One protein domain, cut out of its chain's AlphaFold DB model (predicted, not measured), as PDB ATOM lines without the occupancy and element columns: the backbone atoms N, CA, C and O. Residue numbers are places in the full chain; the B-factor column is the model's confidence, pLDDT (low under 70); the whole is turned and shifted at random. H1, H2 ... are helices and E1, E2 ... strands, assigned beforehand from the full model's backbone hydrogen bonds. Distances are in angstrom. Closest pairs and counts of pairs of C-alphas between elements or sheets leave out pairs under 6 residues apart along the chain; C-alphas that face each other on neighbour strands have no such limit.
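AT A GLANCE: This is residues 2 to 93 of the 95 residues of an uncharacterized protein of Streptomyces mesophilus (UniProt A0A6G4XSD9). What is the main picture? A strongly twisted sheet of four strands, curled like part of a barrel, wraps round the helix H1 on one face; the small helix H2 lies near H1. What makes it up? The printed part has 92 residues, mixed in class, with H1, H2, E1, E2, E3 and E4 in chain order; the sheet runs E1 E2 E3 E4, antiparallel throughout, as a meander, each strand the antiparallel neighbour of the one before. How large is it? It is compact, with a radius of gyration of the C-alphas of 14.1 A, yet elongated, spanning 46 by 28 by 16 A.

HOW THE PARTS SIT: Where are the helices? H1, residues 2 to 14, is on the sheet of E1, residues 37 to 47, E2, 53 to 63, E3, 69 to 84, and E4, 87 to 92, giving two layers, helix on one face; the closest C-alphas of H1 and E1, Val 2 and Ala 45, are 5.5 A apart. H2, residues 22 to 25, is near H1, with 6 pairs of C-alphas within 10 A. Every O i to N i+4 pair in H1 is within hydrogen-bond range; H2 is too short for one. How do the strands pair? Hairpins E1 and E2, E2 and E3, and E3 and E4 have N 39 and O 61, N 58 and O 75, and N 82 and O 89 within hydrogen-bond range, each at 2.8 A.

IN THESE COORDINATES: Where are the ends? H1 begins at C-alpha 2 (0.977, 0.048, 11.252), and E4 ends at C-alpha 92 (9.709, -2.964, 3.725). How long are the elements? H1 measures 18.0 A, H2 5.2 A, E1 29.4 A, E2 31.1 A, E3 41.7 A and E4 16.3 A; E3 bends by 67 degrees at residue 72.

THE WHOLE: Is it continuous? The printed part has no cut; the link from H2 to E1 is long. Where is confidence low? Residues 27 to 31 are under 70 in pLDDT.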
ATOM      1  N   VAL A   2       1.038   0.924  10.053       96.81
ATOM      2  CA  VAL A   2       0.977   0.048  11.252       96.81
ATOM      3  C   VAL A   2       0.612  -1.412  10.935       96.81
ATOM      4  O   VAL A   2       1.329  -2.325  11.331       96.81
ATOM      5  N   ALA A   3      -0.462  -1.650  10.175       96.25
ATOM      6  CA  ALA A   3      -0.872  -3.009   9.806       96.25
ATOM      7  C   ALA A   3       0.184  -3.757   8.962       96.25
ATOM      8  O   ALA A   3       0.373  -4.958   9.139       96.25
ATOM      9  N   ALA A   4       0.899  -3.047   8.081       95.31
ATOM     10  CA  ALA A   4       1.981  -3.620   7.284       95.31
ATOM     11  C   ALA A   4       3.167  -4.020   8.172       95.31
ATOM     12  O   ALA A   4       3.617  -5.155   8.080       95.31
ATOM     13  N   GLY A   5       3.599  -3.148   9.091       96.81
ATOM     14  CA  GLY A   5       4.664  -3.467  10.048       96.81
ATOM     15  C   GLY A   5       4.330  -4.674  10.927       96.81
ATOM     16  O   GLY A   5       5.152  -5.572  11.070       96.81
ATOM     17  N   ARG A   6       3.087  -4.768  11.429       97.25
ATOM     18  CA  ARG A   6       2.623  -5.951  12.183       97.25
ATOM     19  C   ARG A   6       2.723  -7.233  11.357       97.25
ATOM     20  O   ARG A   6       3.190  -8.249  11.858       97.25
ATOM     21  N   SER A   7       2.287  -7.175  10.101       96.25
ATOM     22  CA  SER A   7       2.328  -8.308   9.172       96.25
ATOM     23  C   SER A   7       3.763  -8.749   8.863       96.25
ATOM     24  O   SER A   7       4.032  -9.947   8.849       96.25
ATOM     25  N   VAL A   8       4.691  -7.806   8.655       95.94
ATOM     26  CA  VAL A   8       6.115  -8.117   8.435       95.94
ATOM     27  C   VAL A   8       6.730  -8.756   9.677       95.94
ATOM     28  O   VAL A   8       7.334  -9.814   9.553       95.94
ATOM     29  N   LEU A   9       6.518  -8.177  10.866       95.81
ATOM     30  CA  LEU A   9       7.032  -8.734  12.121       95.81
ATOM     31  C   LEU A   9       6.557 -10.176  12.325       95.81
ATOM     32  O   LEU A   9       7.368 -11.061  12.576       95.81
ATOM     33  N   ILE A  10       5.253 -10.432  12.184       94.94
ATOM     34  CA  ILE A  10       4.694 -11.784  12.333       94.94
ATOM     35  C   ILE A  10       5.353 -12.744  11.335       94.94
ATOM     36  O   ILE A  10       5.769 -13.834  11.734       94.94
ATOM     37  N   ALA A  11       5.497 -12.343  10.070       93.75
ATOM     38  CA  ALA A  11       6.145 -13.162   9.049       93.75
ATOM     39  C   ALA A  11       7.618 -13.448   9.354       93.75
ATOM     40  O   ALA A  11       8.084 -14.565   9.121       93.75
ATOM     41  N   ASP A  12       8.335 -12.482   9.912       91.75
ATOM     42  CA  ASP A  12       9.730 -12.647  10.290       91.75
ATOM     43  C   ASP A  12       9.883 -13.651  11.440       91.75
ATOM     44  O   ASP A  12      10.478 -14.720  11.267       91.75
ATOM     45  N   VAL A  13       9.230 -13.377  12.572       93.06
ATOM     46  CA  VAL A  13       9.471 -14.119  13.818       93.06
ATOM     47  C   VAL A  13       8.756 -15.470  13.885       93.06
ATOM     48  O   VAL A  13       9.264 -16.404  14.512       93.06
ATOM     49  N   SER A  14       7.598 -15.600  13.227       90.88
ATOM     50  CA  SER A  14       6.779 -16.825  13.235       90.88
ATOM     51  C   SER A  14       6.781 -17.582  11.907       90.88
ATOM     52  O   SER A  14       6.250 -18.688  11.827       90.88
ATOM     53  N   GLY A  15       7.338 -17.008  10.839       90.00
ATOM     54  CA  GLY A  15       7.269 -17.577   9.489       90.00
ATOM     55  C   GLY A  15       5.902 -17.460   8.801       90.00
ATOM     56  O   GLY A  15       5.804 -17.704   7.597       90.00
ATOM     57  N   LEU A  16       4.844 -17.071   9.516       90.25
ATOM     58  CA  LEU A  16       3.486 -17.003   8.976       90.25
ATOM     59  C   LEU A  16       3.305 -15.797   8.049       90.25
ATOM     60  O   LEU A  16       3.487 -14.654   8.447       90.25
ATOM     61  N   GLY A  17       2.882 -16.043   6.808       90.88
ATOM     62  CA  GLY A  17       2.596 -14.973   5.848       90.88
ATOM     63  C   GLY A  17       3.821 -14.410   5.117       90.88
ATOM     64  O   GLY A  17       3.690 -13.394   4.435       90.88
ATOM     65  N   ARG A  18       4.990 -15.073   5.183       91.00
ATOM     66  CA  ARG A  18       6.199 -14.692   4.413       91.00
ATOM     67  C   ARG A  18       5.948 -14.559   2.906       91.00
ATOM     68  O   ARG A  18       6.559 -13.715   2.259       91.00
ATOM     69  N   THR A  19       4.991 -15.310   2.356       90.25
ATOM     70  CA  THR A  19       4.580 -15.231   0.942       90.25
ATOM     71  C   THR A  19       4.019 -13.865   0.537       90.25
ATOM     72  O   THR A  19       4.070 -13.518  -0.639       90.25
ATOM     73  N   ARG A  20       3.526 -13.058   1.489       90.81
ATOM     74  CA  ARG A  20       3.070 -11.679   1.244       90.81
ATOM     75  C   ARG A  20       4.227 -10.692   1.063       90.81
ATOM     76  O   ARG A  20       4.023  -9.608   0.522       90.81
ATOM     77  N   TRP A  21       5.426 -11.060   1.505       90.00
ATOM     78  CA  TRP A  21       6.610 -10.203   1.506       90.00
ATOM     79  C   TRP A  21       7.790 -10.892   0.805       90.00
ATOM     80  O   TRP A  21       8.862 -11.043   1.396       90.00
ATOM     81  N   PRO A  22       7.626 -11.320  -0.460       87.75
ATOM     82  CA  PRO A  22       8.635 -12.115  -1.150       87.75
ATOM     83  C   PRO A  22       9.976 -11.379  -1.253       87.75
ATOM     84  O   PRO A  22      11.016 -12.009  -1.106       87.75
ATOM     85  N   GLN A  23       9.976 -10.049  -1.401       84.81
ATOM     86  CA  GLN A  23      11.218  -9.266  -1.431       84.81
ATOM     87  C   GLN A  23      12.077  -9.378  -0.158       84.81
ATOM     88  O   GLN A  23      13.284  -9.185  -0.244       84.81
ATOM     89  N   LEU A  24      11.480  -9.691   0.998       86.62
ATOM     90  CA  LEU A  24      12.213  -9.884   2.252       86.62
ATOM     91  C   LEU A  24      12.639 -11.341   2.439       86.62
ATOM     92  O   LEU A  24      13.770 -11.605   2.831       86.62
ATOM     93  N   PHE A  25      11.734 -12.283   2.154       86.94
ATOM     94  CA  PHE A  25      11.897 -13.675   2.582       86.94
ATOM     95  C   PHE A  25      12.338 -14.649   1.475       86.94
ATOM     96  O   PHE A  25      12.686 -15.783   1.782       86.94
ATOM     97  N   ALA A  26      12.372 -14.253   0.194       79.31
ATOM     98  CA  ALA A  26      12.611 -15.181  -0.926       79.31
ATOM     99  C   ALA A  26      13.992 -15.867  -0.938       79.31
ATOM    100  O   ALA A  26      14.142 -16.910  -1.569       79.31
ATOM    101  N   ARG A  27      15.006 -15.295  -0.277       68.31
ATOM    102  CA  ARG A  27      16.370 -15.862  -0.211       68.31
ATOM    103  C   ARG A  27      16.668 -16.620   1.076       68.31
ATOM    104  O   ARG A  27      17.711 -17.259   1.185       68.31
ATOM    105  N   GLN A  28      15.777 -16.542   2.051       64.62
ATOM    106  CA  GLN A  28      15.920 -17.277   3.291       64.62
ATOM    107  C   GLN A  28      15.301 -18.648   3.017       64.62
ATOM    108  O   GLN A  28      14.110 -18.735   2.726       64.62
ATOM    109  N   GLY A  29      16.110 -19.714   3.035       60.78
ATOM    110  CA  GLY A  29      15.596 -21.088   2.976       60.78
ATOM    111  C   GLY A  29      14.568 -21.349   4.087       60.78
ATOM    112  O   GLY A  29      14.196 -20.439   4.827       60.78
ATOM    113  N   ALA A  30      14.094 -22.583   4.254       60.94
ATOM    114  CA  ALA A  30      13.147 -22.910   5.325       60.94
ATOM    115  C   ALA A  30      13.789 -22.751   6.725       60.94
ATOM    116  O   ALA A  30      14.176 -23.722   7.366       60.94
ATOM    117  N   VAL A  31      13.929 -21.513   7.205       66.81
ATOM    118  CA  VAL A  31      14.369 -21.188   8.557       66.81
ATOM    119  C   VAL A  31      13.193 -21.478   9.465       66.81
ATOM    120  O   VAL A  31      12.131 -20.860   9.325       66.81
ATOM    121  N   ALA A  32      13.386 -22.422  10.384       74.19
ATOM    122  CA  ALA A  32      12.398 -22.743  11.392       74.19
ATOM    123  C   ALA A  32      12.028 -21.456  12.161       74.19
ATOM    124  O   ALA A  32      12.921 -20.804  12.698       74.19
ATOM    125  N   PRO A  33      10.734 -21.086  12.247       80.62
ATOM    126  CA  PRO A  33      10.264 -19.945  13.037       80.62
ATOM    127  C   PRO A  33      10.915 -19.844  14.419       80.62
ATOM    128  O   PRO A  33      11.011 -20.857  15.104       80.62
ATOM    129  N   ALA A  34      11.335 -18.665  14.864       85.62
ATOM    130  CA  ALA A  34      11.899 -18.523  16.208       85.62
ATOM    131  C   ALA A  34      10.798 -18.549  17.286       85.62
ATOM    132  O   ALA A  34      10.999 -19.088  18.372       85.62
ATOM    133  N   PHE A  35       9.611 -18.031  16.957       92.00
ATOM    134  CA  PHE A  35       8.485 -17.894  17.875       92.00
ATOM    135  C   PHE A  35       7.262 -18.672  17.387       92.00
ATOM    136  O   PHE A  35       6.905 -18.635  16.210       92.00
ATOM    137  N   SER A  36       6.607 -19.376  18.312       91.25
ATOM    138  CA  SER A  36       5.355 -20.106  18.075       91.25
ATOM    139  C   SER A  36       4.121 -19.267  18.424       91.25
ATOM    140  O   SER A  36       3.036 -19.487  17.887       91.25
ATOM    141  N   ARG A  37       4.287 -18.278  19.311       92.38
ATOM    142  CA  ARG A  37       3.252 -17.319  19.708       92.38
ATOM    143  C   ARG A  37       3.834 -15.921  19.670       92.38
ATOM    144  O   ARG A  37       4.936 -15.705  20.165       92.38
ATOM    145  N   VAL A  38       3.086 -14.984  19.100       95.00
ATOM    146  CA  VAL A  38       3.511 -13.594  18.916       95.00
ATOM    147  C   VAL A  38       2.319 -12.685  19.174       95.00
ATOM    148  O   VAL A  38       1.235 -12.912  18.639       95.00
ATOM    149  N   ARG A  39       2.518 -11.637  19.973       95.69
ATOM    150  CA  ARG A  39       1.522 -10.598  20.232       95.69
ATOM    151  C   ARG A  39       2.169  -9.229  20.107       95.69
ATOM    152  O   ARG A  39       3.046  -8.878  20.887       95.69
ATOM    153  N   VAL A  40       1.671  -8.423  19.176       97.19
ATOM    154  CA  VAL A  40       2.019  -7.000  19.107       97.19
ATOM    155  C   VAL A  40       1.238  -6.249  20.176       97.19
ATOM    156  O   VAL A  40       0.008  -6.302  20.197       97.19
ATOM    157  N   GLN A  41       1.952  -5.553  21.051       97.62
ATOM    158  CA  GLN A  41       1.384  -4.770  22.148       97.62
ATOM    159  C   GLN A  41       1.159  -3.321  21.722       97.62
ATOM    160  O   GLN A  41       0.090  -2.765  21.960       97.62
ATOM    161  N   ALA A  42       2.132  -2.739  21.020       97.94
ATOM    162  CA  ALA A  42       2.043  -1.394  20.473       97.94
ATOM    163  C   ALA A  42       2.701  -1.330  19.094       97.94
ATOM    164  O   ALA A  42       3.613  -2.094  18.782       97.94
ATOM    165  N   ALA A  43       2.211  -0.427  18.252       97.94
ATOM    166  CA  ALA A  43       2.834  -0.136  16.973       97.94
ATOM    167  C   ALA A  43       2.566   1.317  16.587       97.94
ATOM    168  O   ALA A  43       1.412   1.749  16.574       97.94
ATOM    169  N   ILE A  44       3.624   2.042  16.248       98.06
ATOM    170  CA  ILE A  44       3.569   3.440  15.824       98.06
ATOM    171  C   ILE A  44       4.219   3.518  14.454       98.06
ATOM    172  O   ILE A  44       5.314   3.006  14.256       98.06
ATOM    173  N   ALA A  45       3.543   4.158  13.504       97.62
ATOM    174  CA  ALA A  45       4.129   4.476  12.212       97.62
ATOM    175  C   ALA A  45       4.326   5.986  12.105       97.62
ATOM    176  O   ALA A  45       3.385   6.749  12.327       97.62
ATOM    177  N   ARG A  46       5.528   6.395  11.721       96.44
ATOM    178  CA  ARG A  46       5.896   7.790  11.466       96.44
ATOM    179  C   ARG A  46       6.513   7.921  10.081       96.44
ATOM    180  O   ARG A  46       6.995   6.942   9.516       96.44
ATOM    181  N   ARG A  47       6.519   9.141   9.546       96.62
ATOM    182  CA  ARG A  47       7.353   9.470   8.385       96.62
ATOM    183  C   ARG A  47       8.829   9.273   8.764       96.62
ATOM    184  O   ARG A  47       9.218   9.603   9.891       96.62
ATOM    185  N   GLY A  48       9.592   8.683   7.849       93.69
ATOM    186  CA  GLY A  48      11.039   8.518   7.957       93.69
ATOM    187  C   GLY A  48      11.781   9.790   7.551       93.69
ATOM    188  O   GLY A  48      11.252  10.897   7.681       93.69
ATOM    189  N   SER A  49      12.997   9.624   7.038       91.44
ATOM    190  CA  SER A  49      13.861  10.749   6.646       91.44
ATOM    191  C   SER A  49      13.390  11.468   5.377       91.44
ATOM    192  O   SER A  49      13.753  12.619   5.149       91.44
ATOM    193  N   SER A  50      12.556  10.817   4.562       93.38
ATOM    194  CA  SER A  50      11.990  11.383   3.333       93.38
ATOM    195  C   SER A  50      10.461  11.217   3.259       93.38
ATOM    196  O   SER A  50       9.881  10.421   4.005       93.38
ATOM    197  N   PRO A  51       9.765  11.955   2.368       92.06
ATOM    198  CA  PRO A  51       8.322  11.792   2.147       92.06
ATOM    199  C   PRO A  51       7.915  10.386   1.689       92.06
ATOM    200  O   PRO A  51       6.780   9.968   1.931       92.06
ATOM    201  N   ASP A  52       8.846   9.669   1.064       94.81
ATOM    202  CA  ASP A  52       8.670   8.315   0.549       94.81
ATOM    203  C   ASP A  52       9.223   7.256   1.509       94.81
ATOM    204  O   ASP A  52       9.440   6.114   1.125       94.81
ATOM    205  N   GLU A  53       9.428   7.610   2.775       96.06
ATOM    206  CA  GLU A  53       9.906   6.700   3.806       96.06
ATOM    207  C   GLU A  53       8.964   6.704   5.013       96.06
ATOM    208  O   GLU A  53       8.438   7.741   5.432       96.06
ATOM    209  N   ALA A  54       8.755   5.530   5.599       97.19
ATOM    210  CA  ALA A  54       8.017   5.367   6.840       97.19
ATOM    211  C   ALA A  54       8.763   4.423   7.780       97.19
ATOM    212  O   ALA A  54       9.130   3.321   7.385       97.19
ATOM    213  N   LEU A  55       8.918   4.831   9.034       97.50
ATOM    214  CA  LEU A  55       9.479   4.005  10.095       97.50
ATOM    215  C   LEU A  55       8.341   3.496  10.977       97.50
ATOM    216  O   LEU A  55       7.505   4.278  11.444       97.50
ATOM    217  N   VAL A  56       8.286   2.182  11.175       98.00
ATOM    218  CA  VAL A  56       7.319   1.538  12.062       98.00
ATOM    219  C   VAL A  56       8.051   0.964  13.261       98.00
ATOM    220  O   VAL A  56       8.818   0.021  13.109       98.00
ATOM    221  N   HIS A  57       7.760   1.508  14.437       98.19
ATOM    222  CA  HIS A  57       8.249   1.017  15.719       98.19
ATOM    223  C   HIS A  57       7.215   0.064  16.310       98.19
ATOM    224  O   HIS A  57       6.041   0.434  16.447       98.19
ATOM    225  N   LEU A  58       7.622  -1.152  16.655       98.38
ATOM    226  CA  LEU A  58       6.759  -2.167  17.252       98.38
ATOM    227  C   LEU A  58       7.284  -2.582  18.619       98.38
ATOM    228  O   LEU A  58       8.468  -2.864  18.766       98.38
ATOM    229  N   VAL A  59       6.369  -2.701  19.579       98.38
ATOM    230  CA  VAL A  59       6.603  -3.380  20.858       98.38
ATOM    231  C   VAL A  59       5.784  -4.662  20.863       98.38
ATOM    232  O   VAL A  59       4.587  -4.642  20.541       98.38
ATOM    233  N   TRP A  60       6.415  -5.784  21.182       98.00
ATOM    234  CA  TRP A  60       5.793  -7.096  21.094       98.00
ATOM    235  C   TRP A  60       6.332  -8.083  22.127       98.00
ATOM    236  O   TRP A  60       7.424  -7.945  22.672       98.00
ATOM    237  N   ALA A  61       5.538  -9.123  22.345       97.69
ATOM    238  CA  ALA A  61       5.883 -10.263  23.167       97.69
ATOM    239  C   ALA A  61       5.750 -11.554  22.361       97.69
ATOM    240  O   ALA A  61       4.963 -11.632  21.408       97.69
ATOM    241  N   GLY A  62       6.486 -12.587  22.754       96.31
ATOM    242  CA  GLY A  62       6.396 -13.886  22.108       96.31
ATOM    243  C   GLY A  62       6.861 -15.037  22.983       96.31
ATOM    244  O   GLY A  62       7.571 -14.842  23.964       96.31
ATOM    245  N   ALA A  63       6.454 -16.244  22.596       96.38
ATOM    246  CA  ALA A  63       6.980 -17.486  23.145       96.38
ATOM    247  C   ALA A  63       7.673 -18.295  22.046       96.38
ATOM    248  O   ALA A  63       7.144 -18.408  20.931       96.38
ATOM    249  N   ASP A  64       8.842 -18.848  22.356       92.19
ATOM    250  CA  ASP A  64       9.533 -19.786  21.470       92.19
ATOM    251  C   ASP A  64       8.778 -21.134  21.381       92.19
ATOM    252  O   ASP A  64       7.631 -21.268  21.822       92.19
ATOM    253  N   ARG A  65       9.376 -22.155  20.757       86.81
ATOM    254  CA  ARG A  65       8.765 -23.497  20.708       86.81
ATOM    255  C   ARG A  65       8.848 -24.267  22.026       86.81
ATOM    256  O   ARG A  65       8.041 -25.165  22.228       86.81
ATOM    257  N   GLY A  66       9.813 -23.942  22.884       90.56
ATOM    258  CA  GLY A  66       9.970 -24.529  24.215       90.56
ATOM    259  C   GLY A  66       9.024 -23.924  25.255       90.56
ATOM    260  O   GLY A  66       8.921 -24.445  26.360       90.56
ATOM    261  N   GLY A  67       8.309 -22.851  24.902       90.94
ATOM    262  CA  GLY A  67       7.403 -22.135  25.795       90.94
ATOM    263  C   GLY A  67       8.074 -21.001  26.570       90.94
ATOM    264  O   GLY A  67       7.413 -20.370  27.394       90.94
ATOM    265  N   THR A  68       9.346 -20.695  26.292       94.56
ATOM    266  CA  THR A  68      10.047 -19.567  26.913       94.56
ATOM    267  C   THR A  68       9.403 -18.268  26.456       94.56
ATOM    268  O   THR A  68       9.418 -17.944  25.266       94.56
ATOM    269  N   TYR A  69       8.839 -17.516  27.398       94.69
ATOM    270  CA  TYR A  69       8.194 -16.241  27.122       94.69
ATOM    271  C   TYR A  69       9.195 -15.084  27.188       94.69
ATOM    272  O   TYR A  69      10.057 -15.028  28.061       94.69
ATOM    273  N   SER A  70       9.068 -14.142  26.262       93.56
ATOM    274  CA  SER A  70       9.786 -12.870  26.259       93.56
ATOM    275  C   SER A  70       8.797 -11.737  26.016       93.56
ATOM    276  O   SER A  70       8.022 -11.795  25.061       93.56
ATOM    277  N   ASP A  71       8.873 -10.694  26.836       95.56
ATOM    278  CA  ASP A  71       8.048  -9.487  26.740       95.56
ATOM    279  C   ASP A  71       8.908  -8.247  26.445       95.56
ATOM    280  O   ASP A  71      10.129  -8.284  26.607       95.56
ATOM    281  N   GLY A  72       8.278  -7.154  26.011       93.75
ATOM    282  CA  GLY A  72       8.919  -5.854  25.818       93.75
ATOM    283  C   GLY A  72       9.926  -5.812  24.670       93.75
ATOM    284  O   GLY A  72      10.772  -4.920  24.634       93.75
ATOM    285  N   ARG A  73       9.867  -6.765  23.729       96.81
ATOM    286  CA  ARG A  73      10.749  -6.772  22.556       96.81
ATOM    287  C   ARG A  73      10.398  -5.610  21.640       96.81
ATOM    288  O   ARG A  73       9.224  -5.312  21.432       96.81
ATOM    289  N   ILE A  74      11.425  -4.994  21.063       96.81
ATOM    290  CA  ILE A  74      11.285  -3.861  20.149       96.81
ATOM    291  C   ILE A  74      11.767  -4.279  18.761       96.81
ATOM    292  O   ILE A  74      12.764  -4.990  18.626       96.81
ATOM    293  N   THR A  75      11.047  -3.852  17.727       96.94
ATOM    294  CA  THR A  75      11.456  -4.020  16.331       96.94
ATOM    295  C   THR A  75      11.096  -2.780  15.538       96.94
ATOM    296  O   THR A  75       9.950  -2.334  15.572       96.94
ATOM    297  N   ASP A  76      12.068  -2.285  14.784       96.88
ATOM    298  CA  ASP A  76      11.908  -1.156  13.884       96.88
ATOM    299  C   ASP A  76      11.944  -1.650  12.442       96.88
ATOM    300  O   ASP A  76      12.811  -2.434  12.061       96.88
ATOM    301  N   ILE A  77      10.970  -1.216  11.641       96.44
ATOM    302  CA  ILE A  77      10.849  -1.609  10.236       96.44
ATOM    303  C   ILE A  77      10.711  -0.355   9.387       96.44
ATOM    304  O   ILE A  77       9.719   0.375   9.492       96.44
ATOM    305  N   THR A  78      11.683  -0.139   8.510       96.56
ATOM    306  CA  THR A  78      11.639   0.931   7.515       96.56
ATOM    307  C   THR A  78      10.916   0.450   6.267       96.56
ATOM    308  O   THR A  78      11.163  -0.645   5.768       96.56
ATOM    309  N   PHE A  79      10.023   1.279   5.740       95.88
ATOM    310  CA  PHE A  79       9.351   1.075   4.467       95.88
ATOM    311  C   PHE A  79       9.683   2.216   3.520       95.88
ATOM    312  O   PHE A  79       9.678   3.377   3.927       95.88
ATOM    313  N   THR A  80       9.869   1.888   2.247       95.50
ATOM    314  CA  THR A  80       9.983   2.860   1.161       95.50
ATOM    315  C   THR A  80       8.742   2.828   0.285       95.50
ATOM    316  O   THR A  80       8.131   1.779   0.061       95.50
ATOM    317  N   ARG A  81       8.342   3.999  -0.197       93.88
ATOM    318  CA  ARG A  81       7.236   4.188  -1.120       93.88
ATOM    319  C   ARG A  81       7.780   4.251  -2.534       93.88
ATOM    320  O   ARG A  81       8.691   5.008  -2.839       93.88
ATOM    321  N   THR A  82       7.151   3.497  -3.417       91.75
ATOM    322  CA  THR A  82       7.282   3.678  -4.861       91.75
ATOM    323  C   THR A  82       5.911   3.990  -5.435       91.75
ATOM    324  O   THR A  82       4.888   3.567  -4.892       91.75
ATOM    325  N   SER A  83       5.873   4.760  -6.517       89.00
ATOM    326  CA  SER A  83       4.631   5.040  -7.233       89.00
ATOM    327  C   SER A  83       4.599   4.204  -8.503       89.00
ATOM    328  O   SER A  83       5.456   4.359  -9.370       89.00
ATOM    329  N   LYS A  84       3.611   3.316  -8.631       81.94
ATOM    330  CA  LYS A  84       3.394   2.519  -9.843       81.94
ATOM    331  C   LYS A  84       1.999   2.815 -10.369       81.94
ATOM    332  O   LYS A  84       1.018   2.543  -9.693       81.94
ATOM    333  N   LYS A  85       1.911   3.387 -11.576       84.31
ATOM    334  CA  LYS A  85       0.635   3.788 -12.210       84.31
ATOM    335  C   LYS A  85      -0.251   4.675 -11.307       84.31
ATOM    336  O   LYS A  85      -1.465   4.537 -11.306       84.31
ATOM    337  N   GLY A  86       0.362   5.565 -10.523       82.31
ATOM    338  CA  GLY A  86      -0.344   6.459  -9.594       82.31
ATOM    339  C   GLY A  86      -0.703   5.840  -8.237       82.31
ATOM    340  O   GLY A  86      -1.096   6.571  -7.332       82.31
ATOM    341  N   GLU A  87      -0.511   4.530  -8.049       85.31
ATOM    342  CA  GLU A  87      -0.722   3.865  -6.763       85.31
ATOM    343  C   GLU A  87       0.566   3.845  -5.931       85.31
ATOM    344  O   GLU A  87       1.662   3.576  -6.434       85.31
ATOM    345  N   ALA A  88       0.424   4.137  -4.639       87.25
ATOM    346  CA  ALA A  88       1.507   4.081  -3.671       87.25
ATOM    347  C   ALA A  88       1.743   2.643  -3.201       87.25
ATOM    348  O   ALA A  88       0.926   2.082  -2.473       87.25
ATOM    349  N   ILE A  89       2.897   2.079  -3.543       90.94
ATOM    350  CA  ILE A  89       3.334   0.768  -3.067       90.94
ATOM    351  C   ILE A  89       4.377   0.977  -1.975       90.94
ATOM    352  O   ILE A  89       5.416   1.591  -2.216       90.94
ATOM    353  N   TRP A  90       4.098   0.454  -0.783       92.56
ATOM    354  CA  TRP A  90       5.016   0.484   0.351       92.56
ATOM    355  C   TRP A  90       5.720  -0.858   0.510       92.56
ATOM    356  O   TRP A  90       5.075  -1.882   0.757       92.56
ATOM    357  N   THR A  91       7.043  -0.835   0.420       93.88
ATOM    358  CA  THR A  91       7.901  -2.017   0.474       93.88
ATOM    359  C   THR A  91       8.781  -1.932   1.717       93.88
ATOM    360  O   THR A  91       9.461  -0.923   1.891       93.88
ATOM    361  N   PRO A  92       8.776  -2.937   2.606       94.31
ATOM    362  CA  PRO A  92       9.709  -2.964   3.725       94.31
ATOM    363  C   PRO A  92      11.140  -3.154   3.214       94.31
ATOM    364  O   PRO A  92      11.371  -3.922   2.276       94.31
ATOM    365  N   LEU A  93      12.087  -2.471   3.844       90.38
ATOM    366  CA  LEU A  93      13.509  -2.678   3.620       90.38
ATOM    367  C   LEU A  93      14.023  -3.823   4.503       90.38
ATOM    368  O   LEU A  93      13.508  -4.009   5.609       90.38
TER     369      LEU A  93